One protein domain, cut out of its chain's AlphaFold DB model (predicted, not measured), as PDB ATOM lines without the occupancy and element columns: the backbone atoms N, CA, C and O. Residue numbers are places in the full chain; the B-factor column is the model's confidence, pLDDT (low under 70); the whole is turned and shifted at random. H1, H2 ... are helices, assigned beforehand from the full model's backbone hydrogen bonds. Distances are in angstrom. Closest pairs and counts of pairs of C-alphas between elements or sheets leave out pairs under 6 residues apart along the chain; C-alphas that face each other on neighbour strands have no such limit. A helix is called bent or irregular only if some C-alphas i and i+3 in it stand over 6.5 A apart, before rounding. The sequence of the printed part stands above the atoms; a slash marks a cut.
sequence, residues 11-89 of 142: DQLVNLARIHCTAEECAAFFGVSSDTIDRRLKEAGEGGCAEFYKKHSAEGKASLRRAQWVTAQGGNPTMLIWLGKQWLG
ATOM      1  N   ASP A  11     -46.918  14.191  16.676       92.94
ATOM      2  CA  ASP A  11     -47.931  13.443  15.928       92.94
ATOM      3  C   ASP A  11     -47.568  13.396  14.441       92.94
ATOM      4  O   ASP A  11     -47.669  12.351  13.788       92.94
ATOM      5  N   GLN A  12     -47.053  14.504  13.904       94.75
ATOM      6  CA  GLN A  12     -46.490  14.525  12.553       94.75
ATOM      7  C   GLN A  12     -45.276  13.597  12.433       94.75
ATOM      8  O   GLN A  12     -45.183  12.839  11.466       94.75
ATOM      9  N   LEU A  13     -44.384  13.589  13.425       94.00
ATOM     10  CA  LEU A  13     -43.222  12.697  13.436       94.00
ATOM     11  C   LEU A  13     -43.632  11.212  13.493       94.00
ATOM     12  O   LEU A  13     -43.043  10.390  12.789       94.00
ATOM     13  N   VAL A  14     -44.673  10.864  14.259       94.25
ATOM     14  CA  VAL A  14     -45.261   9.512  14.275       94.25
ATOM     15  C   VAL A  14     -45.792   9.147  12.890       94.25
ATOM     16  O   VAL A  14     -45.527   8.050  12.397       94.25
ATOM     17  N   ASN A  15     -46.510  10.056  12.227       94.94
ATOM     18  CA  ASN A  15     -47.045   9.810  10.888       94.94
ATOM     19  C   ASN A  15     -45.942   9.589   9.843       94.94
ATOM     20  O   ASN A  15     -46.073   8.697   9.004       94.94
ATOM     21  N   LEU A  16     -44.829  10.317   9.935       95.12
ATOM     22  CA  LEU A  16     -43.653  10.089   9.091       95.12
ATOM     23  C   LEU A  16     -42.994   8.729   9.389       95.12
ATOM     24  O   LEU A  16     -42.653   7.980   8.473       95.12
ATOM     25  N   ALA A  17     -42.884   8.344  10.663       94.06
ATOM     26  CA  ALA A  17     -42.360   7.032  11.042       94.06
ATOM     27  C   ALA A  17     -43.240   5.871  10.536       94.06
ATOM     28  O   ALA A  17     -42.719   4.823  10.140       94.06
ATOM     29  N   ARG A  18     -44.568   6.053  10.495       93.75
ATOM     30  CA  ARG A  18     -45.527   5.066   9.962       93.75
ATOM     31  C   ARG A  18     -45.337   4.790   8.474       93.75
ATOM     32  O   ARG A  18     -45.608   3.676   8.036       93.75
ATOM     33  N   ILE A  19     -44.862   5.765   7.707       93.81
ATOM     34  CA  ILE A  19     -44.545   5.590   6.282       93.81
ATOM     35  C   ILE A  19     -43.076   5.213   6.044       93.81
ATOM     36  O   ILE A  19     -42.620   5.227   4.907       93.81
ATOM     37  N   HIS A  20     -42.354   4.831   7.102       92.69
ATOM     38  CA  HIS A  20     -40.944   4.446   7.056       92.69
ATOM     39  C   HIS A  20     -39.997   5.555   6.566       92.69
ATOM     40  O   HIS A  20     -38.925   5.242   6.049       92.69
ATOM     41  N   CYS A  21     -40.341   6.834   6.776       94.94
ATOM     42  CA  CYS A  21     -39.379   7.917   6.576       94.94
ATOM     43  C   CYS A  21     -38.192   7.765   7.534       94.94
ATOM     44  O   CYS A  21     -38.340   7.432   8.713       94.94
ATOM     45  N   THR A  22     -37.006   8.033   7.013       92.94
ATOM     46  CA  THR A  22     -35.752   8.070   7.760       92.94
ATOM     47  C   THR A  22     -35.657   9.335   8.613       92.94
ATOM     48  O   THR A  22     -36.338  10.333   8.377       92.94
ATOM     49  N   ALA A  23     -34.753   9.328   9.598       92.44
ATOM     50  CA  ALA A  23     -34.507  10.504  10.430       92.44
ATOM     51  C   ALA A  23     -34.088  11.738   9.611       92.44
ATOM     52  O   ALA A  23     -34.468  12.847   9.973       92.44
ATOM     53  N   GLU A  24     -33.363  11.548   8.505       94.81
ATOM     54  CA  GLU A  24     -32.958  12.639   7.611       94.81
ATOM     55  C   GLU A  24     -34.131  13.205   6.804       94.81
ATOM     56  O   GLU A  24     -34.255  14.418   6.659       94.81
ATOM     57  N   GLU A  25     -35.047  12.357   6.335       95.25
ATOM     58  CA  GLU A  25     -36.263  12.817   5.650       95.25
ATOM     59  C   GLU A  25     -37.186  13.576   6.610       95.25
ATOM     60  O   GLU A  25     -37.703  14.642   6.271       95.25
ATOM     61  N   CYS A  26     -37.327  13.091   7.846       94.44
ATOM     62  CA  CYS A  26     -38.044  13.810   8.895       94.44
ATOM     63  C   CYS A  26     -37.363  15.148   9.227       94.44
ATOM     64  O   CYS A  26     -38.030  16.169   9.391       94.44
ATOM     65  N   ALA A  27     -36.031  15.173   9.288       93.44
ATOM     66  CA  ALA A  27     -35.254  16.387   9.521       93.44
ATOM     67  C   ALA A  27     -35.469  17.420   8.407       93.44
ATOM     68  O   ALA A  27     -35.733  18.592   8.698       93.44
ATOM     69  N   ALA A  28     -35.458  16.976   7.149       94.94
ATOM     70  CA  ALA A  28     -35.775  17.804   5.993       94.94
ATOM     71  C   ALA A  28     -37.210  18.357   6.062       94.94
ATOM     72  O   ALA A  28     -37.401  19.551   5.832       94.94
ATOM     73  N   PHE A  29     -38.190  17.536   6.464       94.69
ATOM     74  CA  PHE A  29     -39.590  17.950   6.621       94.69
ATOM     75  C   PHE A  29     -39.758  19.096   7.633       94.69
ATOM     76  O   PHE A  29     -40.377  20.114   7.328       94.69
ATOM     77  N   PHE A  30     -39.147  18.988   8.816       93.00
ATOM     78  CA  PHE A  30     -39.204  20.046   9.839       93.00
ATOM     79  C   PHE A  30     -38.190  21.188   9.593       93.00
ATOM     80  O   PHE A  30     -38.216  22.242  10.247       93.00
ATOM     81  N   GLY A  31     -37.274  21.014   8.637       92.38
ATOM     82  CA  GLY A  31     -36.168  21.927   8.355       92.38
ATOM     83  C   GLY A  31     -35.249  22.110   9.567       92.38
ATOM     84  O   GLY A  31     -34.959  23.252   9.958       92.38
ATOM     85  N   VAL A  32     -34.873  20.993  10.190       93.25
ATOM     86  CA  VAL A  32     -33.918  20.859  11.304       93.25
ATOM     87  C   VAL A  32     -32.879  19.785  10.949       93.25
ATOM     88  O   VAL A  32     -32.946  19.215   9.869       93.25
ATOM     89  N   SER A  33     -31.899  19.520  11.818       93.88
ATOM     90  CA  SER A  33     -31.002  18.364  11.661       93.88
ATOM     91  C   SER A  33     -31.578  17.112  12.329       93.88
ATOM     92  O   SER A  33     -32.337  17.221  13.297       93.88
ATOM     93  N   SER A  34     -31.166  15.930  11.873       93.88
ATOM     94  CA  SER A  34     -31.502  14.643  12.498       93.88
ATOM     95  C   SER A  34     -31.075  14.580  13.973       93.88
ATOM     96  O   SER A  34     -31.872  14.175  14.819       93.88
ATOM     97  N   ASP A  35     -29.905  15.125  14.317       94.44
ATOM     98  CA  ASP A  35     -29.444  15.281  15.711       94.44
ATOM     99  C   ASP A  35     -30.410  16.104  16.576       94.44
ATOM    100  O   ASP A  35     -30.576  15.866  17.776       94.44
ATOM    101  N   THR A  36     -31.061  17.109  15.978       93.25
ATOM    102  CA  THR A  36     -32.043  17.930  16.692       93.25
ATOM    103  C   THR A  36     -33.294  17.120  17.003       93.25
ATOM    104  O   THR A  36     -33.814  17.253  18.111       93.25
ATOM    105  N   ILE A  37     -33.752  16.277  16.075       93.75
ATOM    106  CA  ILE A  37     -34.870  15.355  16.312       93.75
ATOM    107  C   ILE A  37     -34.506  14.375  17.430       93.75
ATOM    108  O   ILE A  37     -35.254  14.265  18.397       93.75
ATOM    109  N   ASP A  38     -33.339  13.729  17.355       94.69
ATOM    110  CA  ASP A  38     -32.914  12.737  18.350       94.69
ATOM    111  C   ASP A  38     -32.852  13.327  19.766       94.69
ATOM    112  O   ASP A  38     -33.414  12.769  20.712       94.69
ATOM    113  N   ARG A  39     -32.251  14.514  19.908       93.56
ATOM    114  CA  ARG A  39     -32.224  15.229  21.188       93.56
ATOM    115  C   ARG A  39     -33.630  15.542  21.699       93.56
ATOM    116  O   ARG A  39     -33.879  15.372  22.885       93.56
ATOM    117  N   ARG A  40     -34.544  15.990  20.834       91.44
ATOM    118  CA  ARG A  40     -35.921  16.333  21.237       91.44
ATOM    119  C   ARG A  40     -36.718  15.111  21.669       91.44
ATOM    120  O   ARG A  40     -37.450  15.197  22.648       91.44
ATOM    121  N   LEU A  41     -36.530  13.977  21.001       93.19
ATOM    122  CA  LEU A  41     -37.118  12.704  21.415       93.19
ATOM    123  C   LEU A  41     -36.592  12.272  22.791       93.19
ATOM    124  O   LEU A  41     -37.369  11.836  23.635       93.19
ATOM    125  N   LYS A  42     -35.290  12.441  23.056       93.88
ATOM    126  CA  LYS A  42     -34.699  12.161  24.377       93.88
ATOM    127  C   LYS A  42     -35.220  13.105  25.462       93.88
ATOM    128  O   LYS A  42     -35.574  12.637  26.537       93.88
ATOM    129  N   GLU A  43     -35.307  14.406  25.175       92.00
ATOM    130  CA  GLU A  43     -35.884  15.413  26.081       92.00
ATOM    131  C   GLU A  43     -37.358  15.106  26.412       92.00
ATOM    132  O   GLU A  43     -37.785  15.334  27.540       92.00
ATOM    133  N   ALA A  44     -38.113  14.545  25.462       89.56
ATOM    134  CA  ALA A  44     -39.504  14.126  25.645       89.56
ATOM    135  C   ALA A  44     -39.672  12.739  26.301       89.56
ATOM    136  O   ALA A  44     -40.800  12.318  26.545       89.56
ATOM    137  N   GLY A  45     -38.583  12.019  26.593       90.69
ATOM    138  CA  GLY A  45     -38.640  10.684  27.201       90.69
ATOM    139  C   GLY A  45     -38.943   9.531  26.233       90.69
ATOM    140  O   GLY A  45     -39.188   8.417  26.680       90.69
ATOM    141  N   GLU A  46     -38.874   9.752  24.916       88.62
ATOM    142  CA  GLU A  46     -39.158   8.742  23.876       88.62
ATOM    143  C   GLU A  46     -37.929   7.887  23.486       88.62
ATOM    144  O   GLU A  46     -37.965   7.126  22.523       88.62
ATOM    145  N   GLY A  47     -36.809   7.999  24.210       88.31
ATOM    146  CA  GLY A  47     -35.632   7.134  24.019       88.31
ATOM    147  C   GLY A  47     -34.749   7.458  22.802       88.31
ATOM    148  O   GLY A  47     -33.756   6.769  22.569       88.31
ATOM    149  N   GLY A  48     -35.055   8.526  22.059       92.62
ATOM    150  CA  GLY A  48     -34.318   8.943  20.858       92.62
ATOM    151  C   GLY A  48     -34.883   8.350  19.567       92.62
ATOM    152  O   GLY A  48     -35.908   7.670  19.571       92.62
ATOM    153  N   CYS A  49     -34.213   8.603  18.441       91.38
ATOM    154  CA  CYS A  49     -34.700   8.186  17.123       91.38
ATOM    155  C   CYS A  49     -34.890   6.664  17.037       91.38
ATOM    156  O   CYS A  49     -35.949   6.201  16.627       91.38
ATOM    157  N   ALA A  50     -33.895   5.871  17.446       91.81
ATOM    158  CA  ALA A  50     -33.932   4.417  17.275       91.81
ATOM    159  C   ALA A  50     -35.143   3.759  17.967       91.81
ATOM    160  O   ALA A  50     -35.866   2.981  17.339       91.81
ATOM    161  N   GLU A  51     -35.395   4.108  19.230       92.25
ATOM    162  CA  GLU A  51     -36.523   3.572  19.998       92.25
ATOM    163  C   GLU A  51     -37.862   4.100  19.474       92.25
ATOM    164  O   GLU A  51     -38.794   3.318  19.271       92.25
ATOM    165  N   PHE A  52     -37.937   5.392  19.140       92.44
ATOM    166  CA  PHE A  52     -39.135   5.993  18.557       92.44
ATOM    167  C   PHE A  52     -39.546   5.308  17.242       92.44
ATOM    168  O   PHE A  52     -40.690   4.872  17.088       92.44
ATOM    169  N   TYR A  53     -38.614   5.122  16.301       91.38
ATOM    170  CA  TYR A  53     -38.914   4.436  15.039       91.38
ATOM    171  C   TYR A  53     -39.251   2.964  15.258       91.38
ATOM    172  O   TYR A  53     -40.149   2.435  14.602       91.38
ATOM    173  N   LYS A  54     -38.592   2.276  16.195       90.50
ATOM    174  CA  LYS A  54     -38.935   0.889  16.534       90.50
ATOM    175  C   LYS A  54     -40.368   0.774  17.064       90.50
ATOM    176  O   LYS A  54     -41.083  -0.138  16.647       90.50
ATOM    177  N   LYS A  55     -40.794   1.715  17.910       90.25
ATOM    178  CA  LYS A  55     -42.147   1.802  18.480       90.25
ATOM    179  C   LYS A  55     -43.204   2.090  17.411       90.25
ATOM    180  O   LYS A  55     -44.186   1.356  17.315       90.25
ATOM    181  N   HIS A  56     -42.989   3.095  16.562       90.75
ATOM    182  CA  HIS A  56     -44.017   3.580  15.628       90.75
ATOM    183  C   HIS A  56     -43.994   2.916  14.238       90.75
ATOM    184  O   HIS A  56     -45.010   2.909  13.541       90.75
ATOM    185  N   SER A  57     -42.894   2.267  13.837       90.25
ATOM    186  CA  SER A  57     -42.817   1.551  12.547       90.25
ATOM    187  C   SER A  57     -43.671   0.281  12.488       90.25
ATOM    188  O   SER A  57     -43.943  -0.224  11.396       90.25
ATOM    189  N   ALA A  58     -44.111  -0.256  13.630       91.56
ATOM    190  CA  ALA A  58     -44.950  -1.453  13.683       91.56
ATOM    191  C   ALA A  58     -46.285  -1.260  12.937       91.56
ATOM    192  O   ALA A  58     -46.726  -2.154  12.210       91.56
ATOM    193  N   GLU A  59     -46.887  -0.076  13.055       90.56
ATOM    194  CA  GLU A  59     -48.125   0.273  12.353       90.56
ATOM    195  C   GLU A  59     -47.916   0.392  10.834       90.56
ATOM    196  O   GLU A  59     -48.755  -0.063  10.050       90.56
ATOM    197  N   GLY A  60     -46.762   0.917  10.410       92.44
ATOM    198  CA  GLY A  60     -46.347   0.932   9.003       92.44
ATOM    199  C   GLY A  60     -46.225  -0.476   8.425       92.44
ATOM    200  O   GLY A  60     -46.818  -0.798   7.394       92.44
ATOM    201  N   LYS A  61     -45.577  -1.380   9.168       95.00
ATOM    202  CA  LYS A  61     -45.466  -2.804   8.807       95.00
ATOM    203  C   LYS A  61     -46.830  -3.492   8.718       95.00
ATOM    204  O   LYS A  61     -47.037  -4.339   7.849       95.00
ATOM    205  N   ALA A  62     -47.764  -3.167   9.610       95.62
ATOM    206  CA  ALA A  62     -49.131  -3.685   9.545       95.62
ATOM    207  C   ALA A  62     -49.871  -3.176   8.296       95.62
ATOM    208  O   ALA A  62     -50.523  -3.958   7.600       95.62
ATOM    209  N   SER A  63     -49.710  -1.895   7.968       95.00
ATOM    210  CA  SER A  63     -50.285  -1.281   6.766       95.00
ATOM    211  C   SER A  63     -49.721  -1.895   5.483       95.00
ATOM    212  O   SER A  63     -50.484  -2.210   4.569       95.00
ATOM    213  N   LEU A  64     -48.414  -2.176   5.439       96.25
ATOM    214  CA  LEU A  64     -47.779  -2.876   4.319       96.25
ATOM    215  C   LEU A  64     -48.357  -4.286   4.119       96.25
ATOM    216  O   LEU A  64     -48.678  -4.658   2.992       96.25
ATOM    217  N   ARG A  65     -48.565  -5.057   5.197       96.94
ATOM    218  CA  ARG A  65     -49.219  -6.379   5.107       96.94
ATOM    219  C   ARG A  65     -50.643  -6.284   4.566       96.94
ATOM    220  O   ARG A  65     -51.051  -7.116   3.761       96.94
ATOM    221  N   ARG A  66     -51.396  -5.259   4.971       96.56
ATOM    222  CA  ARG A  66     -52.737  -5.010   4.426       96.56
ATOM    223  C   ARG A  66     -52.678  -4.735   2.922       96.56
ATOM    224  O   ARG A  66     -53.452  -5.323   2.174       96.56
ATOM    225  N   ALA A  67     -51.741  -3.899   2.478       95.56
ATOM    226  CA  ALA A  67     -51.547  -3.613   1.058       95.56
ATOM    227  C   ALA A  67     -51.146  -4.869   0.261       95.56
ATOM    228  O   ALA A  67     -51.664  -5.083  -0.837       95.56
ATOM    229  N   GLN A  68     -50.289  -5.728   0.831       96.44
ATOM    230  CA  GLN A  68     -49.954  -7.042   0.269       96.44
ATOM    231  C   GLN A  68     -51.212  -7.905   0.071       96.44
ATOM    232  O   GLN A  68     -51.409  -8.432  -1.021       96.44
ATOM    233  N   TRP A  69     -52.091  -7.996   1.075       95.62
ATOM    234  CA  TRP A  69     -53.331  -8.783   0.992       95.62
ATOM    235  C   TRP A  69     -54.318  -8.257  -0.054       95.62
ATOM    236  O   TRP A  69     -54.910  -9.031  -0.802       95.62
ATOM    237  N   VAL A  70     -54.495  -6.936  -0.127       95.69
ATOM    238  CA  VAL A  70     -55.357  -6.314  -1.142       95.69
ATOM    239  C   VAL A  70     -54.800  -6.571  -2.543       95.69
ATOM    240  O   VAL A  70     -55.535  -6.979  -3.436       95.69
ATOM    241  N   THR A  71     -53.492  -6.403  -2.734       95.62
ATOM    242  CA  THR A  71     -52.859  -6.579  -4.050       95.62
ATOM    243  C   THR A  71     -52.856  -8.036  -4.501       95.62
ATOM    244  O   THR A  71     -52.983  -8.299  -5.694       95.62
ATOM    245  N   ALA A  72     -52.793  -8.990  -3.569       92.94
ATOM    246  CA  ALA A  72     -52.899 -10.414  -3.880       92.94
ATOM    247  C   ALA A  72     -54.232 -10.801  -4.555       92.94
ATOM    248  O   ALA A  72     -54.293 -11.839  -5.206       92.94
ATOM    249  N   GLN A  73     -55.279  -9.973  -4.449       94.00
ATOM    250  CA  GLN A  73     -56.591 -10.235  -5.058       94.00
ATOM    251  C   GLN A  73     -56.668  -9.885  -6.555       94.00
ATOM    252  O   GLN A  73     -57.676 -10.187  -7.186       94.00
ATOM    253  N   GLY A  74     -55.635  -9.266  -7.140       90.88
ATOM    254  CA  GLY A  74     -55.622  -8.973  -8.583       90.88
ATOM    255  C   GLY A  74     -54.757  -7.796  -9.038       90.88
ATOM    256  O   GLY A  74     -54.906  -7.341 -10.168       90.88
ATOM    257  N   GLY A  75     -53.885  -7.263  -8.182       91.75
ATOM    258  CA  GLY A  75     -52.950  -6.195  -8.544       91.75
ATOM    259  C   GLY A  75     -51.568  -6.713  -8.959       91.75
ATOM    260  O   GLY A  75     -51.336  -7.914  -9.060       91.75
ATOM    261  N   ASN A  76     -50.619  -5.792  -9.172       92.31
ATOM    262  CA  ASN A  76     -49.218  -6.117  -9.464       92.31
ATOM    263  C   ASN A  76     -48.387  -6.162  -8.158       92.31
ATOM    264  O   ASN A  76     -48.129  -5.108  -7.569       92.31
ATOM    265  N   PRO A  77     -47.940  -7.345  -7.690       92.88
ATOM    266  CA  PRO A  77     -47.330  -7.496  -6.371       92.88
ATOM    267  C   PRO A  77     -45.829  -7.176  -6.320       92.88
ATOM    268  O   PRO A  77     -45.269  -7.165  -5.225       92.88
ATOM    269  N   THR A  78     -45.151  -6.917  -7.448       93.69
ATOM    270  CA  THR A  78     -43.675  -6.858  -7.520       93.69
ATOM    271  C   THR A  78     -43.060  -5.927  -6.475       93.69
ATOM    272  O   THR A  78     -42.157  -6.328  -5.738       93.69
ATOM    273  N   MET A  79     -43.579  -4.702  -6.359       93.75
ATOM    274  CA  MET A  79     -43.046  -3.724  -5.407       93.75
ATOM    275  C   MET A  79     -43.338  -4.108  -3.950       93.75
ATOM    276  O   MET A  79     -42.496  -3.942  -3.072       93.75
ATOM    277  N   LEU A  80     -44.514  -4.678  -3.686       94.69
ATOM    278  CA  LEU A  80     -44.918  -5.086  -2.340       94.69
ATOM    279  C   LEU A  80     -44.166  -6.322  -1.845       94.69
ATOM    280  O   LEU A  80     -43.930  -6.440  -0.643       94.69
ATOM    281  N   ILE A  81     -43.759  -7.217  -2.746       94.88
ATOM    282  CA  ILE A  81     -42.856  -8.328  -2.426       94.88
ATOM    283  C   ILE A  81     -41.498  -7.767  -2.003       94.88
ATOM    284  O   ILE A  81     -40.977  -8.151  -0.958       94.88
ATOM    285  N   TRP A  82     -40.940  -6.822  -2.767       95.69
ATOM    286  CA  TRP A  82     -39.654  -6.209  -2.427       95.69
ATOM    287  C   TRP A  82     -39.700  -5.486  -1.074       95.69
ATOM    288  O   TRP A  82     -38.872  -5.759  -0.201       95.69
ATOM    289  N   LEU A  83     -40.719  -4.653  -0.847       95.06
ATOM    290  CA  LEU A  83     -40.929  -3.976   0.437       95.06
ATOM    291  C   LEU A  83     -41.155  -4.967   1.585       95.06
ATOM    292  O   LEU A  83     -40.664  -4.749   2.692       95.06
ATOM    293  N   GLY A  84     -41.853  -6.075   1.331       96.44
ATOM    294  CA  GLY A  84     -42.047  -7.149   2.302       96.44
ATOM    295  C   GLY A  84     -40.733  -7.786   2.751       96.44
ATOM    296  O   GLY A  84     -40.534  -8.030   3.943       96.44
ATOM    297  N   LYS A  85     -39.793  -7.986   1.825       95.88
ATOM    298  CA  LYS A  85     -38.451  -8.481   2.157       95.88
ATOM    299  C   LYS A  85     -37.680  -7.482   3.018       95.88
ATOM    300  O   LYS A  85     -37.136  -7.873   4.046       95.88
ATOM    301  N   GLN A  86     -37.690  -6.200   2.640       94.62
ATOM    302  CA  GLN A  86     -36.943  -5.154   3.354       94.62
ATOM    303  C   GLN A  86     -37.496  -4.877   4.759       94.62
ATOM    304  O   GLN A  86     -36.743  -4.838   5.728       94.62
ATOM    305  N   TRP A  87     -38.814  -4.717   4.894       94.19
ATOM    306  CA  TRP A  87     -39.421  -4.196   6.124       94.19
ATOM    307  C   TRP A  87     -40.092  -5.255   7.000       94.19
ATOM    308  O   TRP A  87     -40.236  -5.050   8.212       94.19
ATOM    309  N   LEU A  88     -40.513  -6.383   6.415       95.38
ATOM    310  CA  LEU A  88     -41.210  -7.465   7.123       95.38
ATOM    311  C   LEU A  88     -40.329  -8.699   7.345       95.38
ATOM    312  O   LEU A  88     -40.777  -9.634   8.006       95.38
ATOM    313  N   GLY A  89     -39.101  -8.711   6.813       94.38
ATOM    314  CA  GLY A  89     -38.181  -9.844   6.930       94.38
ATOM    315  C   GLY A  89     -38.654 -11.092   6.181       94.38
ATOM    316  O   GLY A  89     -38.241 -12.199   6.520       94.38
TER     317      GLY A  89
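AT A GLANCE: This is residues 11 to 89 of the 142 residues of an uncharacterized protein of Rhodobacteraceae bacterium 9Alg 56 (UniProt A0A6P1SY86). One long helix, H4, makes most of the long axis; the short helices H1, H2 and H3 gather round its first half, and H5 folds back along its last part as a helical hairpin. H4 runs through both the gathered end and the hairpin end, and H5 is apart from H1, H2 and H3. The printed part has 79 residues with five named helices, H1 to H5 in order along the chain, and no named strand; the class is all helix. The whole is loose, with a radius of gyration of the C-alphas of 14.6 A, and its outline is a rod of 46 by 22 by 20 A.

HOW THE PARTS SIT: H1, residues 11 to 18, and H2, residues 23 to 30, are close but not clearly touching; their closest C-alphas, those of Leu 16 and Cys 26, are 6.7 A apart. H2 touches H3, residues 34 to 43, about perpendicular at 88 degrees, with the C-alphas of Ala 27 and Ser 34 closest at 5.1 A. The hub is H4, residues 49 to 71, which touches three other helices. With residues 49 to 52 alone it touches H3, only just about perpendicular at 71 degrees; the C-alphas of Asp 38 and Cys 49 are closest, at 5.0 A. With residues 53 to 61 alone H4 touches H1 at a steep tilt of 58 degrees, the same way; the C-alphas of Arg 18 and Gly 60 are closest, at 4.3 A. With residues 61 to 68 alone H4 touches H5, residues 78 to 88, as a hairpin: a shallow tilt of 33 degrees, only just short of steep, opposite ways, with the C-alphas of Gln 68 and Leu 80 closest at 6.0 A. The helix packing is mostly crossed, 1 of 4 touching pairs being at a shallow tilt. In H1, H2, H3 and H5 every O i to N i+4 pair is within hydrogen-bond range; in H4 it is 16 of 19.

IN THESE COORDINATES: H1 begins at C-alpha 11, (-47.931, 13.443, 15.928). H3 is 14.3 A from first to last C-alpha. H4 begins at C-alpha 49, (-34.700, 8.186, 17.123), and is 31.6 A long, with a kink of 38 degrees near residue 56; it is neither bent nor irregular, but only just: C-alphas 55 and 58 are 6.4 A apart. H5 is 14.9 A long and ends at C-alpha 88, (-41.210, -7.465, 7.123).

THE WHOLE: The two C-alphas farthest apart, those of Glu 43 and Gly 74, are 46.8 A apart. The printed part has no cut; the links H1 to H2, H2 to H3 and H3 to H4 are tight, H4 to H5 is short, and no link is long. The mean pLDDT of the printed part is 93.5, and no printed residue is under 70.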